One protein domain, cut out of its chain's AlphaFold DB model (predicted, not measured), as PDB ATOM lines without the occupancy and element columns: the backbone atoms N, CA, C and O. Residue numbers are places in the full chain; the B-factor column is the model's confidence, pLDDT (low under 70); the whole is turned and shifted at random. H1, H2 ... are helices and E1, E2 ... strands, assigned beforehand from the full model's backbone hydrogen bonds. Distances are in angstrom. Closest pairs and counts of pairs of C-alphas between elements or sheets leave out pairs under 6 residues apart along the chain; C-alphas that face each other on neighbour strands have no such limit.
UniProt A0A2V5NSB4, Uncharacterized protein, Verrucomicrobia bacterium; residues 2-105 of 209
ATOM      1  N   HIS A   2     -52.031 -19.205 -61.255       31.19
ATOM      2  CA  HIS A   2     -51.664 -20.151 -60.196       31.19
ATOM      3  C   HIS A   2     -50.394 -19.611 -59.536       31.19
ATOM      4  O   HIS A   2     -49.362 -19.543 -60.197       31.19
ATOM      5  N   ALA A   3     -50.488 -19.170 -58.281       39.75
ATOM      6  CA  ALA A   3     -49.307 -18.888 -57.476       39.75
ATOM      7  C   ALA A   3     -48.619 -20.228 -57.185       39.75
ATOM      8  O   ALA A   3     -49.243 -21.129 -56.621       39.75
ATOM      9  N   GLN A   4     -47.377 -20.387 -57.640       38.06
ATOM     10  CA  GLN A   4     -46.538 -21.503 -57.219       38.06
ATOM     11  C   GLN A   4     -46.241 -21.328 -55.728       38.06
ATOM     12  O   GLN A   4     -45.851 -20.247 -55.292       38.06
ATOM     13  N   SER A   5     -46.491 -22.375 -54.944       41.00
ATOM     14  CA  SER A   5     -46.079 -22.410 -53.545       41.00
ATOM     15  C   SER A   5     -44.554 -22.314 -53.480       41.00
ATOM     16  O   SER A   5     -43.899 -23.051 -54.223       41.00
ATOM     17  N   PRO A   6     -43.990 -21.458 -52.613       44.12
ATOM     18  CA  PRO A   6     -42.547 -21.359 -52.473       44.12
ATOM     19  C   PRO A   6     -41.954 -22.692 -52.003       44.12
ATOM     20  O   PRO A   6     -42.535 -23.406 -51.178       44.12
ATOM     21  N   SER A   7     -40.807 -23.031 -52.573       43.38
ATOM     22  CA  SER A   7     -39.953 -24.154 -52.211       43.38
ATOM     23  C   SER A   7     -39.423 -24.022 -50.778       43.38
ATOM     24  O   SER A   7     -39.400 -22.942 -50.185       43.38
ATOM     25  N   SER A   8     -38.970 -25.131 -50.187       48.47
ATOM     26  CA  SER A   8     -38.480 -25.147 -48.801       48.47
ATOM     27  C   SER A   8     -37.258 -24.252 -48.570       48.47
ATOM     28  O   SER A   8     -37.049 -23.811 -47.446       48.47
ATOM     29  N   SER A   9     -36.463 -23.969 -49.608       51.47
ATOM     30  CA  SER A   9     -35.352 -23.011 -49.558       51.47
ATOM     31  C   SER A   9     -35.829 -21.558 -49.568       51.47
ATOM     32  O   SER A   9     -35.291 -20.745 -48.826       51.47
ATOM     33  N   GLU A  10     -36.879 -21.234 -50.330       54.72
ATOM     34  CA  GLU A  10     -37.461 -19.879 -50.369       54.72
ATOM     35  C   GLU A  10     -38.128 -19.512 -49.031       54.72
ATOM     36  O   GLU A  10     -38.087 -18.365 -48.596       54.72
ATOM     37  N   LEU A  11     -38.675 -20.501 -48.315       61.06
ATOM     38  CA  LEU A  11     -39.241 -20.297 -46.976       61.06
ATOM     39  C   LEU A  11     -38.191 -20.005 -45.893       61.06
ATOM     40  O   LEU A  11     -38.538 -19.381 -44.896       61.06
ATOM     41  N   LYS A  12     -36.934 -20.447 -46.062       76.12
ATOM     42  CA  LYS A  12     -35.851 -20.168 -45.097       76.12
ATOM     43  C   LYS A  12     -35.335 -18.729 -45.207       76.12
ATOM     44  O   LYS A  12     -34.864 -18.174 -44.218       76.12
ATOM     45  N   ASN A  13     -35.448 -18.129 -46.391       90.38
ATOM     46  CA  ASN A  13     -34.978 -16.770 -46.655       90.38
ATOM     47  C   ASN A  13     -35.977 -15.699 -46.206       90.38
ATOM     48  O   ASN A  13     -35.568 -14.590 -45.867       90.38
ATOM     49  N   LEU A  14     -37.270 -16.028 -46.155       94.88
ATOM     50  CA  LEU A  14     -38.312 -15.126 -45.680       94.88
ATOM     51  C   LEU A  14     -38.393 -15.107 -44.151       94.88
ATOM     52  O   LEU A  14     -38.450 -16.143 -43.489       94.88
ATOM     53  N   SER A  15     -38.483 -13.903 -43.599       96.38
ATOM     54  CA  SER A  15     -38.846 -13.692 -42.197       96.38
ATOM     55  C   SER A  15     -40.223 -14.300 -41.865       96.38
ATOM     56  O   SER A  15     -41.091 -14.386 -42.743       96.38
ATOM     57  N   PRO A  16     -40.476 -14.697 -40.602       96.06
ATOM     58  CA  PRO A  16     -41.753 -15.289 -40.196       96.06
ATOM     59  C   PRO A  16     -42.989 -14.435 -40.516       96.06
ATOM     60  O   PRO A  16     -44.035 -14.975 -40.887       96.06
ATOM     61  N   ASP A  17     -42.881 -13.108 -40.410       96.12
ATOM     62  CA  ASP A  17     -43.950 -12.166 -40.760       96.12
ATOM     63  C   ASP A  17     -44.005 -11.813 -42.256       96.12
ATOM     64  O   ASP A  17     -44.919 -11.104 -42.690       96.12
ATOM     65  N   LYS A  18     -43.070 -12.363 -43.043       95.69
ATOM     66  CA  LYS A  18     -42.938 -12.232 -44.498       95.69
ATOM     67  C   LYS A  18     -42.719 -10.800 -44.974       95.69
ATOM     68  O   LYS A  18     -43.056 -10.494 -46.116       95.69
ATOM     69  N   LYS A  19     -42.194  -9.911 -44.125       96.00
ATOM     70  CA  LYS A  19     -41.868  -8.531 -44.526       96.00
ATOM     71  C   LYS A  19     -40.448  -8.375 -45.037       96.00
ATOM     72  O   LYS A  19     -40.182  -7.460 -45.809       96.00
ATOM     73  N   TRP A  20     -39.563  -9.266 -44.616       96.75
ATOM     74  CA  TRP A  20     -38.141  -9.248 -44.936       96.75
ATOM     75  C   TRP A  20     -37.731 -10.536 -45.625       96.75
ATOM     76  O   TRP A  20     -38.240 -11.610 -45.286       96.75
ATOM     77  N   GLU A  21     -36.801 -10.415 -46.559       95.62
ATOM     78  CA  GLU A  21     -36.246 -11.518 -47.328       95.62
ATOM     79  C   GLU A  21     -34.727 -11.380 -47.365       95.62
ATOM     80  O   GLU A  21     -34.205 -10.292 -47.600       95.62
ATOM     81  N   TYR A  22     -34.020 -12.472 -47.089       94.00
ATOM     82  CA  TYR A  22     -32.599 -12.576 -47.399       94.00
ATOM     83  C   TYR A  22     -32.436 -12.896 -48.877       94.00
ATOM     84  O   TYR A  22     -32.985 -13.891 -49.357       94.00
ATOM     85  N   ASP A  23     -31.641 -12.086 -49.560       90.19
ATOM     86  CA  ASP A  23     -31.260 -12.325 -50.941       90.19
ATOM     87  C   ASP A  23     -29.735 -12.429 -51.058       90.19
ATOM     88  O   ASP A  23     -28.967 -11.922 -50.236       90.19
ATOM     89  N   CYS A  24     -29.290 -13.146 -52.079       84.94
ATOM     90  CA  CYS A  24     -27.898 -13.176 -52.491       84.94
ATOM     91  C   CYS A  24     -27.864 -13.049 -54.019       84.94
ATOM     92  O   CYS A  24     -27.579 -14.034 -54.720       84.94
ATOM     93  N   PRO A  25     -28.179 -11.857 -54.561       78.56
ATOM     94  CA  PRO A  25     -28.123 -11.601 -55.991       78.56
ATOM     95  C   PRO A  25     -26.710 -11.838 -56.523       78.56
ATOM     96  O   PRO A  25     -25.711 -11.490 -55.889       78.56
ATOM     97  N   GLN A  26     -26.618 -12.433 -57.715       76.31
ATOM     98  CA  GLN A  26     -25.329 -12.648 -58.369       76.31
ATOM     99  C   GLN A  26     -24.681 -11.305 -58.714       76.31
ATOM    100  O   GLN A  26     -25.247 -10.522 -59.476       76.31
ATOM    101  N   SER A  27     -23.484 -11.060 -58.182       66.88
ATOM    102  CA  SER A  27     -22.722  -9.832 -58.426       66.88
ATOM    103  C   SER A  27     -21.745  -9.994 -59.596       66.88
ATOM    104  O   SER A  27     -21.675  -9.119 -60.457       66.88
ATOM    105  N   ILE A  28     -21.056 -11.140 -59.678       64.62
ATOM    106  CA  ILE A  28     -20.249 -11.625 -60.816       64.62
ATOM    107  C   ILE A  28     -20.226 -13.168 -60.827       64.62
ATOM    108  O   ILE A  28     -20.754 -13.807 -59.920       64.62
ATOM    109  N   GLU A  29     -19.660 -13.794 -61.867       59.06
ATOM    110  CA  GLU A  29     -19.675 -15.256 -62.054       59.06
ATOM    111  C   GLU A  29     -19.214 -16.004 -60.780       59.06
ATOM    112  O   GLU A  29     -18.064 -15.900 -60.362       59.06
ATOM    113  N   TYR A  30     -20.131 -16.775 -60.176       58.41
ATOM    114  CA  TYR A  30     -19.961 -17.545 -58.929       58.41
ATOM    115  C   TYR A  30     -19.897 -16.756 -57.610       58.41
ATOM    116  O   TYR A  30     -19.546 -17.347 -56.583       58.41
ATOM    117  N   GLU A  31     -20.278 -15.484 -57.614       73.56
ATOM    118  CA  GLU A  31     -20.270 -14.600 -56.450       73.56
ATOM    119  C   GLU A  31     -21.657 -13.980 -56.252       73.56
ATOM    120  O   GLU A  31     -22.342 -13.653 -57.222       73.56
ATOM    121  N   CYS A  32     -22.084 -13.836 -55.000       81.06
ATOM    122  CA  CYS A  32     -23.281 -13.071 -54.667       81.06
ATOM    123  C   CYS A  32     -22.997 -12.002 -53.616       81.06
ATOM    124  O   CYS A  32     -22.068 -12.167 -52.819       81.06
ATOM    125  N   ALA A  33     -23.778 -10.923 -53.656       86.69
ATOM    126  CA  ALA A  33     -23.746  -9.832 -52.689       86.69
ATOM    127  C   ALA A  33     -24.889 -10.046 -51.682       86.69
ATOM    128  O   ALA A  33     -26.034  -9.773 -52.030       86.69
ATOM    129  N   PRO A  34     -24.631 -10.627 -50.495       90.75
ATOM    130  CA  PRO A  34     -25.689 -10.922 -49.537       90.75
ATOM    131  C   PRO A  34     -26.351  -9.639 -49.032       90.75
ATOM    132  O   PRO A  34     -25.675  -8.683 -48.650       90.75
ATOM    133  N   GLU A  35     -27.675  -9.648 -48.967       93.44
ATOM    134  CA  GLU A  35     -28.465  -8.510 -48.512       93.44
ATOM    135  C   GLU A  35     -29.765  -8.946 -47.827       93.44
ATOM    136  O   GLU A  35     -30.209 -10.091 -47.931       93.44
ATOM    137  N   VAL A  36     -30.381  -8.011 -47.104       95.88
ATOM    138  CA  VAL A  36     -31.773  -8.129 -46.659       95.88
ATOM    139  C   VAL A  36     -32.593  -7.080 -47.385       95.88
ATOM    140  O   VAL A  36     -32.256  -5.894 -47.347       95.88
ATOM    141  N   VAL A  37     -33.697  -7.502 -47.993       95.62
ATOM    142  CA  VAL A  37     -34.629  -6.646 -48.735       95.62
ATOM    143  C   VAL A  37     -36.021  -6.666 -48.105       95.62
ATOM    144  O   VAL A  37     -36.385  -7.582 -47.358       95.62
ATOM    145  N   LYS A  38     -36.841  -5.659 -48.420       96.06
ATOM    146  CA  LYS A  38     -38.292  -5.758 -48.197       96.06
ATOM    147  C   LYS A  38     -38.871  -6.820 -49.128       96.06
ATOM    148  O   LYS A  38     -38.738  -6.710 -50.347       96.06
ATOM    149  N   ALA A  39     -39.553  -7.802 -48.553       94.19
ATOM    150  CA  ALA A  39     -40.089  -8.950 -49.273       94.19
ATOM    151  C   ALA A  39     -41.001  -8.523 -50.434       94.19
ATOM    152  O   ALA A  39     -41.873  -7.658 -50.288       94.19
ATOM    153  N   GLY A  40     -40.805  -9.150 -51.595       89.25
ATOM    154  CA  GLY A  40     -41.539  -8.821 -52.822       89.25
ATOM    155  C   GLY A  40     -41.134  -7.494 -53.476       89.25
ATOM    156  O   GLY A  40     -41.848  -7.003 -54.352       89.25
ATOM    157  N   THR A  41     -40.013  -6.905 -53.062       92.12
ATOM    158  CA  THR A  41     -39.429  -5.695 -53.652       92.12
ATOM    159  C   THR A  41     -37.919  -5.870 -53.836       92.12
ATOM    160  O   THR A  41     -37.350  -6.836 -53.345       92.12
ATOM    161  N   ASN A  42     -37.269  -4.897 -54.481       88.06
ATOM    162  CA  ASN A  42     -35.805  -4.828 -54.586       88.06
ATOM    163  C   ASN A  42     -35.225  -3.734 -53.664       88.06
ATOM    164  O   ASN A  42     -34.181  -3.158 -53.960       88.06
ATOM    165  N   GLU A  43     -35.957  -3.333 -52.620       94.94
ATOM    166  CA  GLU A  43     -35.493  -2.312 -51.679       94.94
ATOM    167  C   GLU A  43     -34.609  -2.958 -50.607       94.94
ATOM    168  O   GLU A  43     -35.121  -3.573 -49.667       94.94
ATOM    169  N   THR A  44     -33.293  -2.796 -50.748       95.00
ATOM    170  CA  THR A  44     -32.290  -3.205 -49.759       95.00
ATOM    171  C   THR A  44     -32.435  -2.403 -48.468       95.00
ATOM    172  O   THR A  44     -32.448  -1.171 -48.476       95.00
ATOM    173  N   VAL A  45     -32.520  -3.113 -47.344       96.06
ATOM    174  CA  VAL A  45     -32.572  -2.545 -45.988       96.06
ATOM    175  C   VAL A  45     -31.356  -2.908 -45.135       96.06
ATOM    176  O   VAL A  45     -31.111  -2.229 -44.141       96.06
ATOM    177  N   VAL A  46     -30.586  -3.930 -45.529       96.25
ATOM    178  CA  VAL A  46     -29.258  -4.243 -44.970       96.25
ATOM    179  C   VAL A  46     -28.327  -4.688 -46.094       96.25
ATOM    180  O   VAL A  46     -28.651  -5.636 -46.806       96.25
ATOM    181  N   ASP A  47     -27.169  -4.036 -46.215       92.88
ATOM    182  CA  ASP A  47     -26.073  -4.427 -47.109       92.88
ATOM    183  C   ASP A  47     -25.058  -5.278 -46.326       92.88
ATOM    184  O   ASP A  47     -24.162  -4.757 -45.656       92.88
ATOM    185  N   LEU A  48     -25.230  -6.605 -46.358       92.31
ATOM    186  CA  LEU A  48     -24.397  -7.523 -45.573       92.31
ATOM    187  C   LEU A  48     -22.995  -7.685 -46.177       92.31
ATOM    188  O   LEU A  48     -22.056  -7.985 -45.435       92.31
ATOM    189  N   ASP A  49     -22.841  -7.493 -47.491       87.25
ATOM    190  CA  ASP A  49     -21.528  -7.453 -48.143       87.25
ATOM    191  C   ASP A  49     -20.722  -6.260 -47.626       87.25
ATOM    192  O   ASP A  49     -19.627  -6.440 -47.091       87.25
ATOM    193  N   GLY A  50     -21.294  -5.055 -47.684       85.25
ATOM    194  CA  GLY A  50     -20.645  -3.829 -47.224       85.25
ATOM    195  C   GLY A  50     -20.332  -3.826 -45.724       85.25
ATOM    196  O   GLY A  50     -19.202  -3.523 -45.328       85.25
ATOM    197  N   ASP A  51     -21.298  -4.205 -44.884       86.06
ATOM    198  CA  ASP A  51     -21.172  -4.130 -43.420       86.06
ATOM    199  C   ASP A  51     -20.127  -5.102 -42.850       86.06
ATOM    200  O   ASP A  51     -19.462  -4.819 -41.844       86.06
ATOM    201  N   LEU A  52     -19.989  -6.270 -43.480       86.50
ATOM    202  CA  LEU A  52     -19.180  -7.381 -42.977       86.50
ATOM    203  C   LEU A  52     -18.033  -7.771 -43.917       86.50
ATOM    204  O   LEU A  52     -17.243  -8.648 -43.563       86.50
ATOM    205  N   ASN A  53     -17.890  -7.103 -45.063       82.56
ATOM    206  CA  ASN A  53     -16.899  -7.390 -46.101       82.56
ATOM    207  C   ASN A  53     -17.009  -8.845 -46.607       82.56
ATOM    208  O   ASN A  53     -16.032  -9.603 -46.582       82.56
ATOM    209  N   VAL A  54     -18.223  -9.255 -46.996       81.50
ATOM    210  CA  VAL A  54     -18.568 -10.636 -47.393       81.50
ATOM    211  C   VAL A  54     -18.685 -10.743 -48.910       81.50
ATOM    212  O   VAL A  54     -19.774 -10.793 -49.471       81.50
ATOM    213  N   TYR A  55     -17.535 -10.878 -49.565       70.81
ATOM    214  CA  TYR A  55     -17.443 -10.910 -51.022       70.81
ATOM    215  C   TYR A  55     -16.975 -12.262 -51.576       70.81
ATOM    216  O   TYR A  55     -16.310 -13.081 -50.929       70.81
ATOM    217  N   GLY A  56     -17.309 -12.489 -52.839       70.31
ATOM    218  CA  GLY A  56     -16.824 -13.587 -53.655       70.31
ATOM    219  C   GLY A  56     -17.100 -14.996 -53.152       70.31
ATOM    220  O   GLY A  56     -18.203 -15.327 -52.729       70.31
ATOM    221  N   LYS A  57     -16.099 -15.883 -53.209       69.69
ATOM    222  CA  LYS A  57     -16.266 -17.298 -52.812       69.69
ATOM    223  C   LYS A  57     -16.760 -17.495 -51.368       69.69
ATOM    224  O   LYS A  57     -17.203 -18.595 -51.040       69.69
ATOM    225  N   TYR A  58     -16.656 -16.468 -50.522       73.06
ATOM    226  CA  TYR A  58     -17.055 -16.496 -49.116       73.06
ATOM    227  C   TYR A  58     -18.566 -16.316 -48.925       73.06
ATOM    228  O   TYR A  58     -19.108 -16.825 -47.945       73.06
ATOM    229  N   SER A  59     -19.268 -15.687 -49.878       75.88
ATOM    230  CA  SER A  59     -20.717 -15.487 -49.772       75.88
ATOM    231  C   SER A  59     -21.521 -16.765 -50.027       75.88
ATOM    232  O   SER A  59     -22.588 -16.931 -49.447       75.88
ATOM    233  N   LYS A  60     -20.966 -17.750 -50.756       73.00
ATOM    234  CA  LYS A  60     -21.632 -19.032 -51.089       73.00
ATOM    235  C   LYS A  60     -22.148 -19.845 -49.902       73.00
ATOM    236  O   LYS A  60     -23.012 -20.697 -50.084       73.00
ATOM    237  N   ARG A  61     -21.556 -19.671 -48.721       76.44
ATOM    238  CA  ARG A  61     -21.939 -20.403 -47.502       76.44
ATOM    239  C   ARG A  61     -22.773 -19.561 -46.549       76.44
ATOM    240  O   ARG A  61     -23.069 -20.018 -45.446       76.44
ATOM    241  N   SER A  62     -23.109 -18.347 -46.966       87.25
ATOM    242  CA  SER A  62     -23.834 -17.418 -46.126       87.25
ATOM    243  C   SER A  62     -25.315 -17.741 -46.134       87.25
ATOM    244  O   SER A  62     -25.889 -18.115 -47.158       87.25
ATOM    245  N   ASN A  63     -25.921 -17.631 -44.965       89.94
ATOM    246  CA  ASN A  63     -27.349 -17.808 -44.780       89.94
ATOM    247  C   ASN A  63     -27.802 -17.015 -43.560       89.94
ATOM    248  O   ASN A  63     -26.992 -16.568 -42.743       89.94
ATOM    249  N   ILE A  64     -29.111 -16.855 -43.454       93.19
ATOM    250  CA  ILE A  64     -29.756 -16.137 -42.370       93.19
ATOM    251  C   ILE A  64     -30.545 -17.107 -41.492       93.19
ATOM    252  O   ILE A  64     -31.077 -18.112 -41.962       93.19
ATOM    253  N   ALA A  65     -30.653 -16.776 -40.213       94.94
ATOM    254  CA  ALA A  65     -31.599 -17.378 -39.291       94.94
ATOM    255  C   ALA A  65     -32.451 -16.263 -38.684       94.94
ATOM    256  O   ALA A  65     -31.942 -15.422 -37.937       94.94
ATOM    257  N   TRP A  66     -33.741 -16.257 -39.009       96.75
ATOM    258  CA  TRP A  66     -34.702 -15.295 -38.480       96.75
ATOM    259  C   TRP A  66     -35.133 -15.660 -37.060       96.75
ATOM    260  O   TRP A  66     -35.441 -16.819 -36.777       96.75
ATOM    261  N   ALA A  67     -35.209 -14.662 -36.181       96.94
ATOM    262  CA  ALA A  67     -35.881 -14.809 -34.900       96.94
ATOM    263  C   ALA A  67     -37.400 -14.945 -35.114       96.94
ATOM    264  O   ALA A  67     -37.946 -14.379 -36.069       96.94
ATOM    265  N   PRO A  68     -38.115 -15.663 -34.231       96.94
ATOM    266  CA  PRO A  68     -39.529 -15.981 -34.431       96.94
ATOM    267  C   PRO A  68     -40.456 -14.756 -34.465       96.94
ATOM    268  O   PRO A  68     -41.551 -14.836 -35.016       96.94
ATOM    269  N   ASP A  69     -40.039 -13.617 -33.908       96.62
ATOM    270  CA  ASP A  69     -40.806 -12.368 -33.929       96.62
ATOM    271  C   ASP A  69     -40.508 -11.471 -35.143       96.62
ATOM    272  O   ASP A  69     -41.111 -10.407 -35.272       96.62
ATOM    273  N   SER A  70     -39.614 -11.902 -36.043       96.94
ATOM    274  CA  SER A  70     -39.159 -11.145 -37.224       96.94
ATOM    275  C   SER A  70     -38.467  -9.812 -36.909       96.94
ATOM    276  O   SER A  70     -38.323  -8.979 -37.803       96.94
ATOM    277  N   LYS A  71     -38.031  -9.595 -35.661       96.50
ATOM    278  CA  LYS A  71     -37.330  -8.366 -35.245       96.50
ATOM    279  C   LYS A  71     -35.838  -8.549 -35.057       96.50
ATOM    280  O   LYS A  71     -35.130  -7.563 -34.894       96.50
ATOM    281  N   ARG A  72     -35.352  -9.788 -35.095       96.88
ATOM    282  CA  ARG A  72     -33.925 -10.092 -35.125       96.88
ATOM    283  C   ARG A  72     -33.604 -11.108 -36.192       96.88
ATOM    284  O   ARG A  72     -34.436 -11.938 -36.565       96.88
ATOM    285  N   PHE A  73     -32.363 -11.069 -36.636       96.94
ATOM    286  CA  PHE A  73     -31.788 -12.167 -37.381       96.94
ATOM    287  C   PHE A  73     -30.326 -12.352 -37.020       96.94
ATOM    288  O   PHE A  73     -29.646 -11.442 -36.542       96.94
ATOM    289  N   ALA A  74     -29.854 -13.565 -37.258       96.31
ATOM    290  CA  ALA A  74     -28.445 -13.880 -37.254       96.31
ATOM    291  C   ALA A  74     -28.006 -14.202 -38.677       96.31
ATOM    292  O   ALA A  74     -28.697 -14.918 -39.396       96.31
ATOM    293  N   PHE A  75     -26.854 -13.684 -39.067       94.94
ATOM    294  CA  PHE A  75     -26.248 -13.934 -40.360       94.94
ATOM    295  C   PHE A  75     -25.006 -14.793 -40.164       94.94
ATOM    296  O   PHE A  75     -24.078 -14.380 -39.470       94.94
ATOM    297  N   ASN A  76     -25.007 -15.986 -40.752       92.75
ATOM    298  CA  ASN A  76     -23.850 -16.867 -40.826       92.75
ATOM    299  C   ASN A  76     -23.043 -16.488 -42.068       92.75
ATOM    300  O   ASN A  76     -23.610 -16.433 -43.156       92.75
ATOM    301  N   PHE A  77     -21.738 -16.263 -41.933       90.00
ATOM    302  CA  PHE A  77     -20.876 -15.872 -43.051       90.00
ATOM    303  C   PHE A  77     -19.442 -16.357 -42.871       90.00
ATOM    304  O   PHE A  77     -19.028 -16.767 -41.789       90.00
ATOM    305  N   SER A  78     -18.669 -16.321 -43.956       86.88
ATOM    306  CA  SER A  78     -17.239 -16.630 -43.927       86.88
ATOM    307  C   SER A  78     -16.398 -15.357 -43.967       86.88
ATOM    308  O   SER A  78     -16.730 -14.413 -44.680       86.88
ATOM    309  N   GLN A  79     -15.290 -15.345 -43.232       81.75
ATOM    310  CA  GLN A  79     -14.308 -14.262 -43.245       81.75
ATOM    311  C   GLN A  79     -12.965 -14.743 -43.784       81.75
ATOM    312  O   GLN A  79     -12.557 -15.869 -43.482       81.75
ATOM    313  N   PRO A  80     -12.243 -13.903 -44.545       76.50
ATOM    314  CA  PRO A  80     -10.908 -14.247 -44.998       76.50
ATOM    315  C   PRO A  80      -9.945 -14.375 -43.810       76.50
ATOM    316  O   PRO A  80      -9.907 -13.532 -42.913       76.50
ATOM    317  N   ALA A  81      -9.114 -15.411 -43.851       73.25
ATOM    318  CA  ALA A  81      -7.976 -15.604 -42.962       73.25
ATOM    319  C   ALA A  81      -6.702 -15.844 -43.785       73.25
ATOM    320  O   ALA A  81      -6.770 -16.134 -44.979       73.25
ATOM    321  N   ALA A  82      -5.524 -15.710 -43.161       68.81
ATOM    322  CA  ALA A  82      -4.226 -15.648 -43.852       68.81
ATOM    323  C   ALA A  82      -4.008 -16.749 -44.912       68.81
ATOM    324  O   ALA A  82      -3.387 -16.492 -45.944       68.81
ATOM    325  N   HIS A  83      -4.539 -17.955 -44.683       64.44
ATOM    326  CA  HIS A  83      -4.423 -19.091 -45.602       64.44
ATOM    327  C   HIS A  83      -5.741 -19.859 -45.814       64.44
ATOM    328  O   HIS A  83      -5.724 -20.938 -46.405       64.44
ATOM    329  N   ALA A  84      -6.871 -19.329 -45.335       70.25
ATOM    330  CA  ALA A  84      -8.158 -20.024 -45.312       70.25
ATOM    331  C   ALA A  84      -9.331 -19.034 -45.168       70.25
ATOM    332  O   ALA A  84      -9.225 -17.854 -45.514       70.25
ATOM    333  N   PHE A  85     -10.468 -19.537 -44.704       72.56
ATOM    334  CA  PHE A  85     -11.596 -18.750 -44.247       72.56
ATOM    335  C   PHE A  85     -12.238 -19.472 -43.072       72.56
ATOM    336  O   PHE A  85     -12.364 -20.699 -43.099       72.56
ATOM    337  N   TYR A  86     -12.710 -18.698 -42.103       78.38
ATOM    338  CA  TYR A  86     -13.452 -19.224 -40.967       78.38
ATOM    339  C   TYR A  86     -14.905 -18.778 -41.051       78.38
ATOM    340  O   TYR A  86     -15.216 -17.695 -41.550       78.38
ATOM    341  N   GLU A  87     -15.798 -19.635 -40.573       85.56
ATOM    342  CA  GLU A  87     -17.227 -19.357 -40.504       85.56
ATOM    343  C   GLU A  87     -17.558 -18.743 -39.142       85.56
ATOM    344  O   GLU A  87     -17.168 -19.258 -38.092       85.56
ATOM    345  N   THR A  88     -18.257 -17.616 -39.179       87.88
ATOM    346  CA  THR A  88     -18.642 -16.819 -38.017       87.88
ATOM    347  C   THR A  88     -20.028 -16.220 -38.244       87.88
ATOM    348  O   THR A  88     -20.703 -16.528 -39.228       87.88
ATOM    349  N   LEU A  89     -20.479 -15.390 -37.311       92.94
ATOM    350  CA  LEU A  89     -21.840 -14.878 -37.307       92.94
ATOM    351  C   LEU A  89     -21.947 -13.450 -36.772       92.94
ATOM    352  O   LEU A  89     -21.119 -12.993 -35.977       92.94
ATOM    353  N   ALA A  90     -22.981 -12.748 -37.226       94.88
ATOM    354  CA  ALA A  90     -23.358 -11.408 -36.790       94.88
ATOM    355  C   ALA A  90     -24.859 -11.360 -36.503       94.88
ATOM    356  O   ALA A  90     -25.627 -12.126 -37.080       94.88
ATOM    357  N   PHE A  91     -25.267 -10.465 -35.613       96.25
ATOM    358  CA  PHE A  91     -26.649 -10.306 -35.181       96.25
ATOM    359  C   PHE A  91     -27.151  -8.906 -35.489       96.25
ATOM    360  O   PHE A  91     -26.431  -7.930 -35.272       96.25
ATOM    361  N   TYR A  92     -28.401  -8.827 -35.930       96.88
ATOM    362  CA  TYR A  92     -29.083  -7.583 -36.253       96.88
ATOM    363  C   TYR A  92     -30.438  -7.515 -35.555       96.88
ATOM    364  O   TYR A  92     -31.081  -8.547 -35.329       96.88
ATOM    365  N   GLU A  93     -30.876  -6.299 -35.247       96.62
ATOM    366  CA  GLU A  93     -32.174  -6.000 -34.647       96.62
ATOM    367  C   GLU A  93     -32.872  -4.849 -35.373       96.62
ATOM    368  O   GLU A  93     -32.231  -3.926 -35.870       96.62
ATOM    369  N   LEU A  94     -34.198  -4.939 -35.456       96.62
ATOM    370  CA  LEU A  94     -35.061  -3.936 -36.060       96.62
ATOM    371  C   LEU A  94     -35.508  -2.912 -35.005       96.62
ATOM    372  O   LEU A  94     -36.304  -3.230 -34.116       96.62
ATOM    373  N   HIS A  95     -35.071  -1.663 -35.161       93.00
ATOM    374  CA  HIS A  95     -35.486  -0.506 -34.368       93.00
ATOM    375  C   HIS A  95     -36.115   0.556 -35.272       93.00
ATOM    376  O   HIS A  95     -35.483   1.017 -36.216       93.00
ATOM    377  N   ASP A  96     -37.362   0.953 -34.996       91.56
ATOM    378  CA  ASP A  96     -38.075   2.005 -35.747       91.56
ATOM    379  C   ASP A  96     -37.984   1.842 -37.283       91.56
ATOM    380  O   ASP A  96     -37.659   2.780 -38.013       91.56
ATOM    381  N   ASP A  97     -38.247   0.621 -37.764       89.31
ATOM    382  CA  ASP A  97     -38.153   0.203 -39.174       89.31
ATOM    383  C   ASP A  97     -36.739   0.255 -39.791       89.31
ATOM    384  O   ASP A  97     -36.586   0.226 -41.016       89.31
ATOM    385  N   LYS A  98     -35.692   0.291 -38.961       94.75
ATOM    386  CA  LYS A  98     -34.289   0.227 -39.384       94.75
ATOM    387  C   LYS A  98     -33.569  -0.940 -38.739       94.75
ATOM    388  O   LYS A  98     -33.684  -1.173 -37.541       94.75
ATOM    389  N   TRP A  99     -32.814  -1.662 -39.548       97.38
ATOM    390  CA  TRP A  99     -31.958  -2.734 -39.071       97.38
ATOM    391  C   TRP A  99     -30.626  -2.169 -38.583       97.38
ATOM    392  O   TRP A  99     -29.981  -1.391 -39.283       97.38
ATOM    393  N   GLU A 100     -30.209  -2.582 -37.392       95.00
ATOM    394  CA  GLU A 100     -28.936  -2.203 -36.785       95.00
ATOM    395  C   GLU A 100     -28.150  -3.455 -36.386       95.00
ATOM    396  O   GLU A 100     -28.711  -4.417 -35.858       95.00
ATOM    397  N   MET A 101     -26.836  -3.457 -36.638       94.44
ATOM    398  CA  MET A 101     -25.952  -4.538 -36.197       94.44
ATOM    399  C   MET A 101     -25.727  -4.438 -34.683       94.44
ATOM    400  O   MET A 101     -25.107  -3.488 -34.206       94.44
ATOM    401  N   LEU A 102     -26.170  -5.450 -33.935       92.81
ATOM    402  CA  LEU A 102     -25.984  -5.527 -32.483       92.81
ATOM    403  C   LEU A 102     -24.586  -6.016 -32.098       92.81
ATOM    404  O   LEU A 102     -23.944  -5.472 -31.201       92.81
ATOM    405  N   GLU A 103     -24.124  -7.091 -32.738       91.94
ATOM    406  CA  GLU A 103     -22.868  -7.752 -32.387       91.94
ATOM    407  C   GLU A 103     -22.336  -8.564 -33.572       91.94
ATOM    408  O   GLU A 103     -23.101  -9.150 -34.337       91.94
ATOM    409  N   SER A 104     -21.011  -8.648 -33.698       91.19
ATOM    410  CA  SER A 104     -20.347  -9.460 -34.722       91.19
ATOM    411  C   SER A 104     -19.218 -10.271 -34.110       91.19
ATOM    412  O   SER A 104     -18.267  -9.721 -33.550       91.19
ATOM    413  N   LEU A 105     -19.291 -11.596 -34.257       89.50
ATOM    414  CA  LEU A 105     -18.266 -12.511 -33.760       89.50
ATOM    415  C   LEU A 105     -17.034 -12.583 -34.678       89.50
ATOM    416  O   LEU A 105     -16.045 -13.214 -34.308       89.50
TER     417      LEU A 105
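This is residues 2 to 105 of the 209 residues of an uncharacterized protein of Verrucomicrobia bacterium (UniProt A0A2V5NSB4). Two sheets stand partly face to face as a small sandwich: a strongly twisted meander, E5 to E8, and a smaller sheet of E1, E3 and E4. The long hairpin of E6 and E7 reaches past the small sheet, with H3 packed over E6, while residues 2 to 9 stick out as a tail. The printed part has 104 residues, in chain order H1 E1 E2 E3 E4 H2 H3 E5 E6 E7 E8; both sheets are antiparallel, in the orders E5 - E6 - E7 - E8 and E1 - E3 - E4, and the class is mixed, helices and strands. It is compact, with a radius of gyration of the C-alphas of 13.8 A and spans of 47 by 32 by 22 A.

Start at the meander, each strand the antiparallel neighbour of the one before: E5, residues 63 to 66, E6, 72 to 81, E7, 84 to 95, and E8, 98 to 104. Look for N 65 and O 74 at 2.8 A, N 75 and O 90 at 2.8 A, and N 91 and O 103 at 2.8 A. The other sheet holds E1, residues 20 to 23, E3, 35 to 38, and E4, 44 to 47; find N 23 and O 35 at 2.9 A and N 36 and O 46 at 3.0 A. The parts of the two sheets that face each other are 10.0 A centre to centre; the closest C-alphas of E4 and E8, Val 46 and Trp 99, are 6.7 A apart. H3, residues 56 to 61, lies over E6 at a height over the sheet of 7.3 A, slantwise to it at 47 degrees on the local plane; their closest C-alphas, Tyr 58 and Ser 78, are 5.2 A apart. H2, residues 48 to 52, is on the same face, at 8.7 A. H1, residues 8 to 13, only grazes both sheets. E1 runs on into E2, residues 26 to 28, at 31 degrees; E2 pairs with no named strand. Every O i to N i+4 pair is within hydrogen-bond range in H2; H1 has 0 of 2 and H3 0 of 2, with 2 of 3 and 1 of 3 O i to N i+3 pairs.

Find C-alpha 84 at (-8.158, -20.024, -45.312); from there E7 runs 35.3 A to C-alpha 95 at (-35.486, -0.506, -34.368). E6 measures 27.7 A and E8 17.6 A, ending at C-alpha 104, (-20.347, -9.460, -34.722).

The C-alphas farthest apart, His 2 and Ala 82, are 50.4 A apart. The printed part has no cut, and no link is long. Expect pLDDT under 70 at residues 2 to 11, 27 to 30, 57 and 82 to 83.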